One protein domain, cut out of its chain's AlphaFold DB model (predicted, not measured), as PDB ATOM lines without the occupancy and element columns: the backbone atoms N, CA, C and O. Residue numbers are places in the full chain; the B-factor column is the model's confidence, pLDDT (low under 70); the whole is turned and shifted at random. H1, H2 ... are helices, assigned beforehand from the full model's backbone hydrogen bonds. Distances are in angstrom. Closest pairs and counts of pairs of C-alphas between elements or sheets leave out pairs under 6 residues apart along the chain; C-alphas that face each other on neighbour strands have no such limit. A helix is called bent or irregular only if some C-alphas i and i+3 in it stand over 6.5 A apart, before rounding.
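AT A GLANCE: This is residues 64 to 177 of the 179 residues of an uncharacterized protein of Photobacterium damselae subsp. damselae (UniProt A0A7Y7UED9). One long helix, H1, has its later part set among five shorter helices, which make a loose ring round it in the order H2, H5, H6, H4, H3, while its first residues, 64 to 70, stick out. H2 and H5 cover one side of H1, H3 and H4 the other, and H6 packs beside H5 near the last residues of H1. The 114 printed residues have six named helices, H1 to H6 along the chain, and no named strand, and the class is all helix. The whole is compact, with a radius of gyration of the C-alphas of 13.3 A. Its spans along the three main axes are 43 by 34 by 22 A.

IN THESE COORDINATES: The printed part begins with H1, residues 64 to 88, the longest helix, which runs 35.7 A from C-alpha 64 at (-29.394, -21.899, -9.223) to C-alpha 88 at (-18.971, -11.956, 23.486). H2 is residues 96 to 107 and measures 16.2 A from first to last C-alpha. H3, residues 114 to 125, measures 16.6 A; it is irregular, but only just, with C-alphas 119 and 122 6.6 A apart. H4 is residues 130 to 139, 14.2 A long. H5 is residues 144 to 157, 20.1 A long. H6, residues 163 to 177, measures 21.5 A and ends with C-alpha 177 at (-2.720, -8.142, 6.005).

HOW THE PARTS SIT: H1 is the hub, touching the five other helices. H1 and H2 form a helical hairpin; H1 touches H2 with residues 76 to 87 alone, and the closest C-alphas, of Val 76 and Ala 106, are 5.8 A apart. Their tilt of 38 degrees is only just steep, and they run opposite ways. H3 touches H1 with residues 120 to 124 alone, closest at the C-alphas of Leu 84 and Arg 124, 6.3 A apart, at a shallow tilt of 29 degrees, the same way. H4 touches residues 75 to 85 of H1, with the C-alphas of Ala 78 and Ala 137 closest at 5.4 A, at a shallow tilt of 12 degrees, opposite ways. H5 touches residues 79 to 87 of H1 at a steep tilt of 43 degrees, the same way; the closest C-alphas, of Gly 83 and Val 154, are 5.8 A apart. H5 also touches H2 at a shallow tilt of 30 degrees, opposite ways, closest at the C-alphas of Ile 102 and Val 154, 6.8 A apart. H5 and H6 form a second helical hairpin at a shallow tilt of 4 degrees; their closest C-alphas, of Met 155 and Gln 165, are 6.5 A apart. H6 and H1 only just touch, with 3 pairs of C-alphas within 8 A, the closest being those of Val 86 and Gln 165 at 6.0 A. H1, H2, H5 and H6 are an up and down bundle, in which each helix runs against the one before it in the chain. Among the pairs that are apart are H2 and H6, and H3 and H5. In H1, H2, H4 and H5 every O i to N i+4 pair is within hydrogen-bond range; in H3 it is 5 of 8 and in H6 10 of 11.

THE WHOLE: The two C-alphas farthest apart are those of Arg 64 and Glu 163, at 43.4 A. The printed part has no cut. The links H3 to H4, H4 to H5 and H5 to H6 are tight, the links H1 to H2 and H2 to H3 are short, and there is no long link. The mean pLDDT of the printed part is 85.3; residues 108 to 116, residue 158 and residues 176 to 177 are under 70.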
ATOM      1  N   ARG A  64     -30.247 -23.083  -9.412       70.69
ATOM      2  CA  ARG A  64     -29.394 -21.899  -9.223       70.69
ATOM      3  C   ARG A  64     -29.951 -20.982  -8.145       70.69
ATOM      4  O   ARG A  64     -29.220 -20.658  -7.220       70.69
ATOM      5  N   GLU A  65     -31.239 -20.658  -8.209       70.31
ATOM      6  CA  GLU A  65     -31.914 -19.832  -7.201       70.31
ATOM      7  C   GLU A  65     -31.819 -20.465  -5.805       70.31
ATOM      8  O   GLU A  65     -31.528 -19.781  -4.826       70.31
ATOM      9  N   ASN A  66     -31.970 -21.788  -5.702       75.19
ATOM     10  CA  ASN A  66     -31.803 -22.498  -4.436       75.19
ATOM     11  C   ASN A  66     -30.345 -22.487  -3.943       75.19
ATOM     12  O   ASN A  66     -30.098 -22.310  -2.752       75.19
ATOM     13  N   ALA A  67     -29.364 -22.653  -4.833       74.44
ATOM     14  CA  ALA A  67     -27.949 -22.584  -4.470       74.44
ATOM     15  C   ALA A  67     -27.545 -21.177  -4.000       74.44
ATOM     16  O   ALA A  67     -26.837 -21.039  -3.002       74.44
ATOM     17  N   GLU A  68     -28.030 -20.136  -4.679       77.50
ATOM     18  CA  GLU A  68     -27.843 -18.738  -4.280       77.50
ATOM     19  C   GLU A  68     -28.509 -18.451  -2.934       77.50
ATOM     20  O   GLU A  68     -27.889 -17.839  -2.063       77.50
ATOM     21  N   PHE A  69     -29.721 -18.966  -2.719       76.50
ATOM     22  CA  PHE A  69     -30.417 -18.854  -1.442       76.50
ATOM     23  C   PHE A  69     -29.645 -19.535  -0.304       76.50
ATOM     24  O   PHE A  69     -29.446 -18.928   0.747       76.50
ATOM     25  N   ILE A  70     -29.161 -20.765  -0.506       79.75
ATOM     26  CA  ILE A  70     -28.356 -21.485   0.494       79.75
ATOM     27  C   ILE A  70     -27.083 -20.701   0.814       79.75
ATOM     28  O   ILE A  70     -26.789 -20.471   1.988       79.75
ATOM     29  N   LYS A  71     -26.363 -20.237  -0.214       81.69
ATOM     30  CA  LYS A  71     -25.151 -19.429  -0.040       81.69
ATOM     31  C   LYS A  71     -25.440 -18.155   0.753       81.69
ATOM     32  O   LYS A  71     -24.692 -17.819   1.668       81.69
ATOM     33  N   HIS A  72     -26.541 -17.473   0.445       83.44
ATOM     34  CA  HIS A  72     -26.963 -16.286   1.178       83.44
ATOM     35  C   HIS A  72     -27.257 -16.602   2.654       83.44
ATOM     36  O   HIS A  72     -26.772 -15.904   3.540       83.44
ATOM     37  N   GLN A  73     -27.964 -17.698   2.951       82.69
ATOM     38  CA  GLN A  73     -28.211 -18.123   4.336       82.69
ATOM     39  C   GLN A  73     -26.914 -18.450   5.093       82.69
ATOM     40  O   GLN A  73     -26.791 -18.123   6.276       82.69
ATOM     41  N   GLU A  74     -25.931 -19.070   4.433       85.00
ATOM     42  CA  GLU A  74     -24.617 -19.338   5.029       85.00
ATOM     43  C   GLU A  74     -23.845 -18.050   5.333       85.00
ATOM     44  O   GLU A  74     -23.275 -17.927   6.421       85.00
ATOM     45  N   GLN A  75     -23.880 -17.076   4.421       89.19
ATOM     46  CA  GLN A  75     -23.304 -15.747   4.629       89.19
ATOM     47  C   GLN A  75     -23.934 -15.046   5.828       89.19
ATOM     48  O   GLN A  75     -23.217 -14.577   6.714       89.19
ATOM     49  N   VAL A  76     -25.265 -15.032   5.914       88.69
ATOM     50  CA  VAL A  76     -25.936 -14.368   7.032       88.69
ATOM     51  C   VAL A  76     -25.658 -15.078   8.355       88.69
ATOM     52  O   VAL A  76     -25.365 -14.430   9.360       88.69
ATOM     53  N   ARG A  77     -25.654 -16.415   8.370       88.19
ATOM     54  CA  ARG A  77     -25.261 -17.171   9.563       88.19
ATOM     55  C   ARG A  77     -23.841 -16.809  10.002       88.19
ATOM     56  O   ARG A  77     -23.615 -16.611  11.192       88.19
ATOM     57  N   ALA A  78     -22.896 -16.714   9.069       91.06
ATOM     58  CA  ALA A  78     -21.523 -16.326   9.376       91.06
ATOM     59  C   ALA A  78     -21.432 -14.891   9.930       91.06
ATOM     60  O   ALA A  78     -20.685 -14.670  10.883       91.06
ATOM     61  N   LEU A  79     -22.237 -13.950   9.420       92.25
ATOM     62  CA  LEU A  79     -22.333 -12.588   9.963       92.25
ATOM     63  C   LEU A  79     -22.883 -12.571  11.389       92.25
ATOM     64  O   LEU A  79     -22.293 -11.929  12.254       92.25
ATOM     65  N   ILE A  80     -23.954 -13.318  11.673       92.12
ATOM     66  CA  ILE A  80     -24.509 -13.396  13.035       92.12
ATOM     67  C   ILE A  80     -23.475 -13.976  14.002       92.12
ATOM     68  O   ILE A  80     -23.283 -13.455  15.098       92.12
ATOM     69  N   VAL A  81     -22.777 -15.035  13.591       93.25
ATOM     70  CA  VAL A  81     -21.724 -15.656  14.403       93.25
ATOM     71  C   VAL A  81     -20.562 -14.683  14.648       93.25
ATOM     72  O   VAL A  81     -20.009 -14.664  15.748       93.25
ATOM     73  N   LEU A  82     -20.235 -13.832  13.671       94.56
ATOM     74  CA  LEU A  82     -19.265 -12.750  13.833       94.56
ATOM     75  C   LEU A  82     -19.728 -11.679  14.810       94.56
ATOM     76  O   LEU A  82     -18.977 -11.334  15.721       94.56
ATOM     77  N   GLY A  83     -20.972 -11.230  14.696       93.62
ATOM     78  CA  GLY A  83     -21.555 -10.326  15.679       93.62
ATOM     79  C   GLY A  83     -21.541 -10.920  17.087       93.62
ATOM     80  O   GLY A  83     -21.156 -10.253  18.040       93.62
ATOM     81  N   LEU A  84     -21.869 -12.203  17.234       94.06
ATOM     82  CA  LEU A  84     -21.816 -12.891  18.523       94.06
ATOM     83  C   LEU A  84     -20.401 -12.941  19.110       94.06
ATOM     84  O   LEU A  84     -20.252 -12.712  20.307       94.06
ATOM     85  N   ALA A  85     -19.370 -13.180  18.295       94.62
ATOM     86  CA  ALA A  85     -17.977 -13.144  18.748       94.62
ATOM     87  C   ALA A  85     -17.581 -11.749  19.274       94.62
ATOM     88  O   ALA A  85     -16.987 -11.626  20.348       94.62
ATOM     89  N   VAL A  86     -17.981 -10.690  18.561       94.62
ATOM     90  CA  VAL A  86     -17.725  -9.294  18.956       94.62
ATOM     91  C   VAL A  86     -18.495  -8.927  20.226       94.62
ATOM     92  O   VAL A  86     -17.933  -8.332  21.145       94.62
ATOM     93  N   ALA A  87     -19.774  -9.292  20.327       93.06
ATOM     94  CA  ALA A  87     -20.576  -9.054  21.527       93.06
ATOM     95  C   ALA A  87     -20.040  -9.841  22.735       93.06
ATOM     96  O   ALA A  87     -19.950  -9.301  23.840       93.06
ATOM     97  N   GLY A  88     -19.590 -11.076  22.498       92.69
ATOM     98  CA  GLY A  88     -18.971 -11.956  23.486       92.69
ATOM     99  C   GLY A  88     -17.716 -11.383  24.142       92.69
ATOM    100  O   GLY A  88     -17.432 -11.693  25.297       92.69
ATOM    101  N   CYS A  89     -16.998 -10.492  23.452       91.25
ATOM    102  CA  CYS A  89     -15.843  -9.790  24.017       91.25
ATOM    103  C   CYS A  89     -16.224  -8.867  25.187       91.25
ATOM    104  O   CYS A  89     -15.389  -8.613  26.058       91.25
ATOM    105  N   LYS A  90     -17.469  -8.368  25.209       89.44
ATOM    106  CA  LYS A  90     -17.993  -7.499  26.270       89.44
ATOM    107  C   LYS A  90     -18.791  -8.284  27.307       89.44
ATOM    108  O   LYS A  90     -18.563  -8.100  28.500       89.44
ATOM    109  N   THR A  91     -19.677  -9.172  26.856       86.88
ATOM    110  CA  THR A  91     -20.561  -9.943  27.740       86.88
ATOM    111  C   THR A  91     -20.751 -11.360  27.207       86.88
ATOM    112  O   THR A  91     -21.150 -11.539  26.059       86.88
ATOM    113  N   SER A  92     -20.518 -12.364  28.055       87.69
ATOM    114  CA  SER A  92     -20.782 -13.775  27.757       87.69
ATOM    115  C   SER A  92     -21.493 -14.424  28.952       87.69
ATOM    116  O   SER A  92     -20.948 -14.365  30.055       87.69
ATOM    117  N   PRO A  93     -22.675 -15.044  28.779       90.62
ATOM    118  CA  PRO A  93     -23.414 -15.214  27.524       90.62
ATOM    119  C   PRO A  93     -23.982 -13.892  26.977       90.62
ATOM    120  O   PRO A  93     -24.209 -12.937  27.722       90.62
ATOM    121  N   VAL A  94     -24.235 -13.842  25.667       89.69
ATOM    122  CA  VAL A  94     -24.848 -12.669  25.018       89.69
ATOM    123  C   VAL A  94     -26.344 -12.606  25.367       89.69
ATOM    124  O   VAL A  94     -27.040 -13.625  25.353       89.69
ATOM    125  N   SER A  95     -26.861 -11.418  25.694       89.88
ATOM    126  CA  SER A  95     -28.272 -11.231  26.063       89.88
ATOM    127  C   SER A  95     -29.221 -11.451  24.876       89.88
ATOM    128  O   SER A  95     -28.831 -11.333  23.715       89.88
ATOM    129  N   ASP A  96     -30.496 -11.748  25.160       87.25
ATOM    130  CA  ASP A  96     -31.530 -11.905  24.124       87.25
ATOM    131  C   ASP A  96     -31.714 -10.645  23.281       87.25
ATOM    132  O   ASP A  96     -31.903 -10.733  22.070       87.25
ATOM    133  N   SER A  97     -31.662  -9.471  23.915       88.12
ATOM    134  CA  SER A  97     -31.821  -8.191  23.226       88.12
ATOM    135  C   SER A  97     -30.685  -7.961  22.235       88.12
ATOM    136  O   SER A  97     -30.941  -7.721  21.059       88.12
ATOM    137  N   THR A  98     -29.436  -8.140  22.675       89.38
ATOM    138  CA  THR A  98     -28.259  -7.979  21.817       89.38
ATOM    139  C   THR A  98     -28.233  -9.035  20.717       89.38
ATOM    140  O   THR A  98     -27.920  -8.722  19.574       89.38
ATOM    141  N   PHE A  99     -28.624 -10.276  21.013       89.38
ATOM    142  CA  PHE A  99     -28.734 -11.313  19.990       89.38
ATOM    143  C   PHE A  99     -29.782 -10.969  18.919       89.38
ATOM    144  O   PHE A  99     -29.510 -11.139  17.729       89.38
ATOM    145  N   LYS A 100     -30.951 -10.445  19.311       87.00
ATOM    146  CA  LYS A 100     -31.976  -9.979  18.364       87.00
ATOM    147  C   LYS A 100     -31.470  -8.823  17.507       87.00
ATOM    148  O   LYS A 100     -31.669  -8.856  16.300       87.00
ATOM    149  N   GLU A 101     -30.781  -7.849  18.094       88.31
ATOM    150  CA  GLU A 101     -30.183  -6.730  17.352       88.31
ATOM    151  C   GLU A 101     -29.128  -7.203  16.344       88.31
ATOM    152  O   GLU A 101     -29.167  -6.796  15.187       88.31
ATOM    153  N   ILE A 102     -28.250  -8.130  16.740       90.19
ATOM    154  CA  ILE A 102     -27.272  -8.768  15.842       90.19
ATOM    155  C   ILE A 102     -27.978  -9.467  14.674       90.19
ATOM    156  O   ILE A 102     -27.547  -9.339  13.528       90.19
ATOM    157  N   CYS A 103     -29.061 -10.200  14.946       87.69
ATOM    158  CA  CYS A 103     -29.850 -10.838  13.894       87.69
ATOM    159  C   CYS A 103     -30.459  -9.793  12.949       87.69
ATOM    160  O   CYS A 103     -30.364  -9.961  11.737       87.69
ATOM    161  N   THR A 104     -31.014  -8.702  13.481       85.75
ATOM    162  CA  THR A 104     -31.578  -7.602  12.683       85.75
ATOM    163  C   THR A 104     -30.523  -6.905  11.826       85.75
ATOM    164  O   THR A 104     -30.803  -6.594  10.674       85.75
ATOM    165  N   ILE A 105     -29.302  -6.694  12.325       87.69
ATOM    166  CA  ILE A 105     -28.205  -6.129  11.519       87.69
ATOM    167  C   ILE A 105     -27.871  -7.067  10.351       87.69
ATOM    168  O   ILE A 105     -27.736  -6.627   9.213       87.69
ATOM    169  N   ALA A 106     -27.786  -8.372  10.614       85.31
ATOM    170  CA  ALA A 106     -27.389  -9.346   9.606       85.31
ATOM    171  C   ALA A 106     -28.490  -9.651   8.561       85.31
ATOM    172  O   ALA A 106     -28.161 -10.006   7.429       85.31
ATOM    173  N   PHE A 107     -29.776  -9.531   8.924       77.25
ATOM    174  CA  PHE A 107     -30.935  -9.831   8.058       77.25
ATOM    175  C   PHE A 107     -31.662  -8.598   7.503       77.25
ATOM    176  O   PHE A 107     -32.461  -8.716   6.569       77.25
ATOM    177  N   GLY A 108     -31.456  -7.427   8.098       68.94
ATOM    178  CA  GLY A 108     -32.367  -6.297   7.944       68.94
ATOM    179  C   GLY A 108     -33.735  -6.569   8.591       68.94
ATOM    180  O   GLY A 108     -33.854  -7.283   9.582       68.94
ATOM    181  N   LEU A 109     -34.800  -5.999   8.017       51.56
ATOM    182  CA  LEU A 109     -36.175  -6.080   8.545       51.56
ATOM    183  C   LEU A 109     -36.866  -7.443   8.329       51.56
ATOM    184  O   LEU A 109     -38.024  -7.615   8.711       51.56
ATOM    185  N   ALA A 110     -36.200  -8.400   7.686       54.47
ATOM    186  CA  ALA A 110     -36.778  -9.704   7.388       54.47
ATOM    187  C   ALA A 110     -36.695 -10.653   8.599       54.47
ATOM    188  O   ALA A 110     -35.692 -10.717   9.306       54.47
ATOM    189  N   HIS A 111     -37.773 -11.404   8.838       56.91
ATOM    190  CA  HIS A 111     -37.874 -12.335   9.963       56.91
ATOM    191  C   HIS A 111     -36.974 -13.561   9.757       56.91
ATOM    192  O   HIS A 111     -37.015 -14.198   8.702       56.91
ATOM    193  N   TYR A 112     -36.193 -13.921  10.780       65.88
ATOM    194  CA  TYR A 112     -35.316 -15.090  10.731       65.88
ATOM    195  C   TYR A 112     -36.065 -16.366  11.150       65.88
ATOM    196  O   TYR A 112     -36.794 -16.329  12.143       65.88
ATOM    197  N   PRO A 113     -35.903 -17.508  10.450       68.38
ATOM    198  CA  PRO A 113     -36.573 -18.748  10.837       68.38
ATOM    199  C   PRO A 113     -36.133 -19.217  12.233       68.38
ATOM    200  O   PRO A 113     -34.934 -19.356  12.483       68.38
ATOM    201  N   GLU A 114     -37.086 -19.549  13.112       69.25
ATOM    202  CA  GLU A 114     -36.818 -20.010  14.491       69.25
ATOM    203  C   GLU A 114     -35.825 -21.178  14.548       69.25
ATOM    204  O   GLU A 114     -34.871 -21.159  15.318       69.25
ATOM    205  N   LYS A 115     -35.939 -22.142  13.628       67.50
ATOM    206  CA  LYS A 115     -35.007 -23.282  13.546       67.50
ATOM    207  C   LYS A 115     -33.547 -22.871  13.344       67.50
ATOM    208  O   LYS A 115     -32.636 -23.642  13.653       67.50
ATOM    209  N   THR A 116     -33.301 -21.705  12.755       68.12
ATOM    210  CA  THR A 116     -31.945 -21.192  12.567       68.12
ATOM    211  C   THR A 116     -31.483 -20.389  13.780       68.12
ATOM    212  O   THR A 116     -30.305 -20.468  14.126       68.12
ATOM    213  N   ILE A 117     -32.404 -19.722  14.483       70.75
ATOM    214  CA  ILE A 117     -32.160 -19.135  15.811       70.75
ATOM    215  C   ILE A 117     -31.693 -20.217  16.794       70.75
ATOM    216  O   ILE A 117     -30.661 -20.045  17.445       70.75
ATOM    217  N   ASP A 118     -32.363 -21.368  16.821       74.75
ATOM    218  CA  ASP A 118     -32.009 -22.485  17.707       74.75
ATOM    219  C   ASP A 118     -30.583 -22.995  17.455       74.75
ATOM    220  O   ASP A 118     -29.820 -23.271  18.382       74.75
ATOM    221  N   LYS A 119     -30.168 -23.048  16.182       74.00
ATOM    222  CA  LYS A 119     -28.800 -23.436  15.791       74.00
ATOM    223  C   LYS A 119     -27.741 -22.404  16.181       74.00
ATOM    224  O   LYS A 119     -26.552 -22.732  16.182       74.00
ATOM    225  N   LEU A 120     -28.145 -21.169  16.465       81.31
ATOM    226  CA  LEU A 120     -27.268 -20.081  16.893       81.31
ATOM    227  C   LEU A 120     -27.252 -19.902  18.414       81.31
ATOM    228  O   LEU A 120     -26.307 -19.305  18.932       81.31
ATOM    229  N   ALA A 121     -28.213 -20.481  19.140       78.75
ATOM    230  CA  ALA A 121     -28.275 -20.433  20.600       78.75
ATOM    231  C   ALA A 121     -26.982 -20.948  21.265       78.75
ATOM    232  O   ALA A 121     -26.522 -20.379  22.254       78.75
ATOM    233  N   GLY A 122     -26.333 -21.957  20.672       83.62
ATOM    234  CA  GLY A 122     -25.034 -22.454  21.140       83.62
ATOM    235  C   GLY A 122     -23.926 -21.395  21.098       83.62
ATOM    236  O   GLY A 122     -23.166 -21.268  22.055       83.62
ATOM    237  N   TYR A 123     -23.875 -20.582  20.037       85.56
ATOM    238  CA  TYR A 123     -22.910 -19.482  19.908       85.56
ATOM    239  C   TYR A 123     -23.261 -18.280  20.783       85.56
ATOM    240  O   TYR A 123     -22.389 -17.499  21.139       85.56
ATOM    241  N   ARG A 124     -24.534 -18.117  21.139       86.25
ATOM    242  CA  ARG A 124     -24.957 -17.091  22.094       86.25
ATOM    243  C   ARG A 124     -24.476 -17.418  23.510       86.25
ATOM    244  O   ARG A 124     -24.007 -16.524  24.214       86.25
ATOM    245  N   ALA A 125     -24.609 -18.680  23.918       87.50
ATOM    246  CA  ALA A 125     -24.145 -19.153  25.219       87.50
ATOM    247  C   ALA A 125     -22.611 -19.159  25.301       87.50
ATOM    248  O   ALA A 125     -22.053 -18.745  26.311       87.50
ATOM    249  N   ASN A 126     -21.957 -19.584  24.216       88.19
ATOM    250  CA  ASN A 126     -20.505 -19.659  24.097       88.19
ATOM    251  C   ASN A 126     -20.043 -18.982  22.794       88.19
ATOM    252  O   ASN A 126     -19.907 -19.658  21.764       88.19
ATOM    253  N   PRO A 127     -19.811 -17.657  22.817       92.31
ATOM    254  CA  PRO A 127     -19.304 -16.916  21.669       92.31
ATOM    255  C   PRO A 127     -18.011 -17.525  21.113       92.31
ATOM    256  O   PRO A 127     -17.113 -17.879  21.882       92.31
ATOM    257  N   PRO A 128     -17.894 -17.679  19.785       89.88
ATOM    258  CA  PRO A 128     -16.737 -18.331  19.195       89.88
ATOM    259  C   PRO A 128     -15.497 -17.439  19.220       89.88
ATOM    260  O   PRO A 128     -15.576 -16.213  19.234       89.88
ATOM    261  N   SER A 129     -14.331 -18.082  19.158       89.88
ATOM    262  CA  SER A 129     -13.043 -17.391  19.061       89.88
ATOM    263  C   SER A 129     -12.861 -16.679  17.715       89.88
ATOM    264  O   SER A 129     -13.442 -17.096  16.707       89.88
ATOM    265  N   MET A 130     -11.959 -15.690  17.678       88.75
ATOM    266  CA  MET A 130     -11.523 -14.984  16.463       88.75
ATOM    267  C   MET A 130     -11.143 -15.942  15.320       88.75
ATOM    268  O   MET A 130     -11.560 -15.779  14.174       88.75
ATOM    269  N   ARG A 131     -10.394 -17.003  15.637       87.38
ATOM    270  CA  ARG A 131      -9.974 -18.015  14.659       87.38
ATOM    271  C   ARG A 131     -11.153 -18.797  14.084       87.38
ATOM    272  O   ARG A 131     -11.184 -19.106  12.896       87.38
ATOM    273  N   THR A 132     -12.115 -19.161  14.927       88.94
ATOM    274  CA  THR A 132     -13.294 -19.920  14.495       88.94
ATOM    275  C   THR A 132     -14.162 -19.074  13.573       88.94
ATOM    276  O   THR A 132     -14.595 -19.549  12.524       88.94
ATOM    277  N   VAL A 133     -14.398 -17.816  13.940       90.94
ATOM    278  CA  VAL A 133     -15.240 -16.925  13.142       90.94
ATOM    279  C   VAL A 133     -14.571 -16.511  11.832       90.94
ATOM    280  O   VAL A 133     -15.248 -16.476  10.806       90.94
ATOM    281  N   SER A 134     -13.254 -16.282  11.809       87.50
ATOM    282  CA  SER A 134     -12.547 -15.947  10.567       87.50
ATOM    283  C   SER A 134     -12.629 -17.079   9.536       87.50
ATOM    284  O   SER A 134     -12.916 -16.822   8.365       87.50
ATOM    285  N   LEU A 135     -12.501 -18.338   9.975       88.44
ATOM    286  CA  LEU A 135     -12.703 -19.517   9.127       88.44
ATOM    287  C   LEU A 135     -14.138 -19.618   8.590       88.44
ATOM    288  O   LEU A 135     -14.334 -19.925   7.413       88.44
ATOM    289  N   LEU A 136     -15.143 -19.356   9.432       88.50
ATOM    290  CA  LEU A 136     -16.549 -19.378   9.015       88.50
ATOM    291  C   LEU A 136     -16.858 -18.276   7.997       88.50
ATOM    292  O   LEU A 136     -17.514 -18.550   6.993       88.50
ATOM    293  N   ALA A 137     -16.349 -17.065   8.219       88.69
ATOM    294  CA  ALA A 137     -16.517 -15.943   7.301       88.69
ATOM    295  C   ALA A 137     -15.857 -16.211   5.941       88.69
ATOM    296  O   ALA A 137     -16.465 -15.956   4.899       88.69
ATOM    297  N   PHE A 138     -14.647 -16.783   5.943       87.56
ATOM    298  CA  PHE A 138     -13.956 -17.186   4.719       87.56
ATOM    299  C   PHE A 138     -14.731 -18.272   3.964       87.56
ATOM    300  O   PHE A 138     -14.990 -18.125   2.772       87.56
ATOM    301  N   LYS A 139     -15.168 -19.328   4.663       88.25
ATOM    302  CA  LYS A 139     -15.924 -20.433   4.055       88.25
ATOM    303  C   LYS A 139     -17.253 -19.972   3.453       88.25
ATOM    304  O   LYS A 139     -17.632 -20.457   2.392       88.25
ATOM    305  N   ALA A 140     -17.941 -19.042   4.109       86.81
ATOM    306  CA  ALA A 140     -19.187 -18.468   3.607       86.81
ATOM    307  C   ALA A 140     -18.971 -17.470   2.450       86.81
ATOM    308  O   ALA A 140     -19.934 -17.025   1.827       86.81
ATOM    309  N   GLY A 141     -17.721 -17.101   2.149       88.81
ATOM    310  CA  GLY A 141     -17.401 -16.122   1.115       88.81
ATOM    311  C   GLY A 141     -17.908 -14.722   1.458       88.81
ATOM    312  O   GLY A 141     -18.452 -14.045   0.585       88.81
ATOM    313  N   LEU A 142     -17.798 -14.315   2.727       88.31
ATOM    314  CA  LEU A 142     -18.092 -12.942   3.141       88.31
ATOM    315  C   LEU A 142     -16.995 -11.991   2.670       88.31
ATOM    316  O   LEU A 142     -15.802 -12.286   2.797       88.31
ATOM    317  N   SER A 143     -17.400 -10.824   2.172       90.31
ATOM    318  CA  SER A 143     -16.451  -9.769   1.836       90.31
ATOM    319  C   SER A 143     -15.868  -9.133   3.099       90.31
ATOM    320  O   SER A 143     -16.470  -9.143   4.178       90.31
ATOM    321  N   GLU A 144     -14.680  -8.548   2.967       89.44
ATOM    322  CA  GLU A 144     -14.049  -7.803   4.059       89.44
ATOM    323  C   GLU A 144     -14.930  -6.646   4.533       89.44
ATOM    324  O   GLU A 144     -15.055  -6.423   5.738       89.44
ATOM    325  N   HIS A 145     -15.574  -5.949   3.594       90.50
ATOM    326  CA  HIS A 145     -16.480  -4.854   3.904       90.50
ATOM    327  C   HIS A 145     -17.657  -5.338   4.757       90.50
ATOM    328  O   HIS A 145     -17.883  -4.783   5.827       90.50
ATOM    329  N   GLN A 146     -18.321  -6.434   4.365       91.19
ATOM    330  CA  GLN A 146     -19.422  -7.019   5.142       91.19
ATOM    331  C   GLN A 146     -18.993  -7.377   6.569       91.19
ATOM    332  O   GLN A 146     -19.711  -7.101   7.527       91.19
ATOM    333  N   CYS A 147     -17.809  -7.973   6.721       93.06
ATOM    334  CA  CYS A 147     -17.304  -8.339   8.041       93.06
ATOM    335  C   CYS A 147     -16.952  -7.109   8.887       93.06
ATOM    336  O   CYS A 147     -17.243  -7.082  10.079       93.06
ATOM    337  N   SER A 148     -16.324  -6.102   8.282       92.81
ATOM    338  CA  SER A 148     -15.884  -4.892   8.983       92.81
ATOM    339  C   SER A 148     -17.061  -4.042   9.451       92.81
ATOM    340  O   SER A 148     -17.029  -3.538  10.571       92.81
ATOM    341  N   GLU A 149     -18.101  -3.914   8.626       92.81
ATOM    342  CA  GLU A 149     -19.335  -3.220   9.009       92.81
ATOM    343  C   GLU A 149     -20.031  -3.962  10.151       92.81
ATOM    344  O   GLU A 149     -20.288  -3.363  11.189       92.81
ATOM    345  N   MET A 150     -20.178  -5.290  10.050       93.94
ATOM    346  CA  MET A 150     -20.761  -6.096  11.127       93.94
ATOM    347  C   MET A 150     -20.012  -5.941  12.458       93.94
ATOM    348  O   MET A 150     -20.631  -5.840  13.517       93.94
ATOM    349  N   ILE A 151     -18.673  -5.923  12.424       93.88
ATOM    350  CA  ILE A 151     -17.860  -5.718  13.628       93.88
ATOM    351  C   ILE A 151     -18.161  -4.349  14.236       93.88
ATOM    352  O   ILE A 151     -18.466  -4.274  15.426       93.88
ATOM    353  N   LYS A 152     -18.122  -3.280  13.435       91.69
ATOM    354  CA  LYS A 152     -18.397  -1.922  13.918       91.69
ATOM    355  C   LYS A 152     -19.812  -1.796  14.466       91.69
ATOM    356  O   LYS A 152     -19.969  -1.333  15.594       91.69
ATOM    357  N   ASP A 153     -20.816  -2.245  13.723       92.25
ATOM    358  CA  ASP A 153     -22.219  -2.138  14.127       92.25
ATOM    359  C   ASP A 153     -22.428  -2.765  15.507       92.25
ATOM    360  O   ASP A 153     -22.967  -2.130  16.415       92.25
ATOM    361  N   VAL A 154     -21.886  -3.968  15.721       91.81
ATOM    362  CA  VAL A 154     -21.996  -4.661  17.011       91.81
ATOM    363  C   VAL A 154     -21.164  -4.013  18.117       91.81
ATOM    364  O   VAL A 154     -21.602  -3.986  19.272       91.81
ATOM    365  N   MET A 155     -19.993  -3.452  17.807       91.50
ATOM    366  CA  MET A 155     -19.208  -2.683  18.782       91.50
ATOM    367  C   MET A 155     -19.994  -1.487  19.332       91.50
ATOM    368  O   MET A 155     -19.904  -1.192  20.529       91.50
ATOM    369  N   TYR A 156     -20.783  -0.825  18.482       87.25
ATOM    370  CA  TYR A 156     -21.529   0.382  18.839       87.25
ATOM    371  C   TYR A 156     -22.967   0.133  19.318       87.25
ATOM    372  O   TYR A 156     -23.552   1.052  19.896       87.25
ATOM    373  N   LEU A 157     -23.502  -1.094  19.219       85.25
ATOM    374  CA  LEU A 157     -24.813  -1.462  19.795       85.25
ATOM    375  C   LEU A 157     -24.952  -1.036  21.266       85.25
ATOM    376  O   LEU A 157     -25.988  -0.543  21.700       85.25
ATOM    377  N   MET A 158     -23.876  -1.168  22.043       68.81
ATOM    378  CA  MET A 158     -23.870  -0.840  23.471       68.81
ATOM    379  C   MET A 158     -23.309   0.555  23.793       68.81
ATOM    380  O   MET A 158     -22.784   0.751  24.895       68.81
ATOM    381  N   LYS A 159     -23.405   1.507  22.851       76.31
ATOM    382  CA  LYS A 159     -22.935   2.912  22.898       76.31
ATOM    383  C   LYS A 159     -21.420   3.110  23.007       76.31
ATOM    384  O   LYS A 159     -20.875   3.986  22.347       76.31
ATOM    385  N   THR A 160     -20.738   2.311  23.821       85.75
ATOM    386  CA  THR A 160     -19.293   2.407  24.043       85.75
ATOM    387  C   THR A 160     -18.642   1.038  23.842       85.75
ATOM    388  O   THR A 160     -18.951   0.103  24.602       85.75
ATOM    389  N   PRO A 161     -17.746   0.905  22.845       89.75
ATOM    390  CA  PRO A 161     -16.941  -0.294  22.663       89.75
ATOM    391  C   PRO A 161     -16.052  -0.557  23.884       89.75
ATOM    392  O   PRO A 161     -15.505   0.366  24.482       89.75
ATOM    393  N   SER A 162     -15.900  -1.825  24.257       92.06
ATOM    394  CA  SER A 162     -14.916  -2.245  25.265       92.06
ATOM    395  C   SER A 162     -13.514  -2.371  24.658       92.06
ATOM    396  O   SER A 162     -13.372  -2.615  23.461       92.06
ATOM    397  N   GLU A 163     -12.466  -2.299  25.482       93.56
ATOM    398  CA  GLU A 163     -11.080  -2.514  25.029       93.56
ATOM    399  C   GLU A 163     -10.901  -3.863  24.317       93.56
ATOM    400  O   GLU A 163     -10.240  -3.942  23.285       93.56
ATOM    401  N   LYS A 164     -11.563  -4.919  24.813       92.94
ATOM    402  CA  LYS A 164     -11.548  -6.255  24.194       92.94
ATOM    403  C   LYS A 164     -12.174  -6.264  22.799       92.94
ATOM    404  O   LYS A 164     -11.693  -6.964  21.918       92.94
ATOM    405  N   GLN A 165     -13.224  -5.476  22.584       93.50
ATOM    406  CA  GLN A 165     -13.850  -5.325  21.272       93.50
ATOM    407  C   GLN A 165     -12.966  -4.539  20.297       93.50
ATOM    408  O   GLN A 165     -12.871  -4.905  19.129       93.50
ATOM    409  N   VAL A 166     -12.274  -3.501  20.772       94.06
ATOM    410  CA  VAL A 166     -11.293  -2.760  19.960       94.06
ATOM    411  C   VAL A 166     -10.106  -3.660  19.596       94.06
ATOM    412  O   VAL A 166      -9.651  -3.659  18.453       94.06
ATOM    413  N   ALA A 167      -9.631  -4.481  20.537       94.06
ATOM    414  CA  ALA A 167      -8.598  -5.478  20.273       94.06
ATOM    415  C   ALA A 167      -9.052  -6.501  19.220       94.06
ATOM    416  O   ALA A 167      -8.293  -6.789  18.297       94.06
ATOM    417  N   PHE A 168     -10.302  -6.972  19.301       94.38
ATOM    418  CA  PHE A 168     -10.898  -7.854  18.296       94.38
ATOM    419  C   PHE A 168     -10.891  -7.208  16.900       94.38
ATOM    420  O   PHE A 168     -10.452  -7.830  15.935       94.38
ATOM    421  N   GLU A 169     -11.326  -5.952  16.770       94.50
ATOM    422  CA  GLU A 169     -11.304  -5.240  15.484       94.50
ATOM    423  C   GLU A 169      -9.874  -5.108  14.923       94.50
ATOM    424  O   GLU A 169      -9.638  -5.319  13.731       94.50
ATOM    425  N   ASN A 170      -8.902  -4.787  15.778       93.44
ATOM    426  CA  ASN A 170      -7.503  -4.665  15.374       93.44
ATOM    427  C   ASN A 170      -6.911  -6.008  14.934       93.44
ATOM    428  O   ASN A 170      -6.240  -6.072  13.903       93.44
ATOM    429  N   GLU A 171      -7.188  -7.083  15.671       92.38
ATOM    430  CA  GLU A 171      -6.770  -8.436  15.303       92.38
ATOM    431  C   GLU A 171      -7.411  -8.869  13.975       92.38
ATOM    432  O   GLU A 171      -6.721  -9.403  13.105       92.38
ATOM    433  N   TRP A 172      -8.689  -8.540  13.749       91.69
ATOM    434  CA  TRP A 172      -9.358  -8.784  12.469       91.69
ATOM    435  C   TRP A 172      -8.644  -8.091  11.303       91.69
ATOM    436  O   TRP A 172      -8.387  -8.716  10.271       91.69
ATOM    437  N   LYS A 173      -8.264  -6.817  11.471       89.75
ATOM    438  CA  LYS A 173      -7.504  -6.051  10.466       89.75
ATOM    439  C   LYS A 173      -6.115  -6.642  10.210       89.75
ATOM    440  O   LYS A 173      -5.640  -6.607   9.078       89.75
ATOM    441  N   LEU A 174      -5.454  -7.179  11.237       87.25
ATOM    442  CA  LEU A 174      -4.136  -7.811  11.099       87.25
ATOM    443  C   LEU A 174      -4.210  -9.123  10.320       87.25
ATOM    444  O   LEU A 174      -3.421  -9.310   9.397       87.25
ATOM    445  N   LEU A 175      -5.197  -9.974  10.621       81.31
ATOM    446  CA  LEU A 175      -5.418 -11.239   9.910       81.31
ATOM    447  C   LEU A 175      -5.585 -11.043   8.396       81.31
ATOM    448  O   LEU A 175      -5.224 -11.924   7.619       81.31
ATOM    449  N   ARG A 176      -6.092  -9.880   7.972       69.12
ATOM    450  CA  ARG A 176      -6.272  -9.517   6.558       69.12
ATOM    451  C   ARG A 176      -5.006  -9.038   5.863       69.12
ATOM    452  O   ARG A 176      -4.928  -9.142   4.650       69.12
ATOM    453  N   LYS A 177      -4.012  -8.534   6.596       63.44
ATOM    454  CA  LYS A 177      -2.720  -8.142   6.005       63.44
ATOM    455  C   LYS A 177      -1.806  -9.341   5.743       63.44
ATOM    456  O   LYS A 177      -0.831  -9.207   5.013       63.44
TER     457      LYS A 177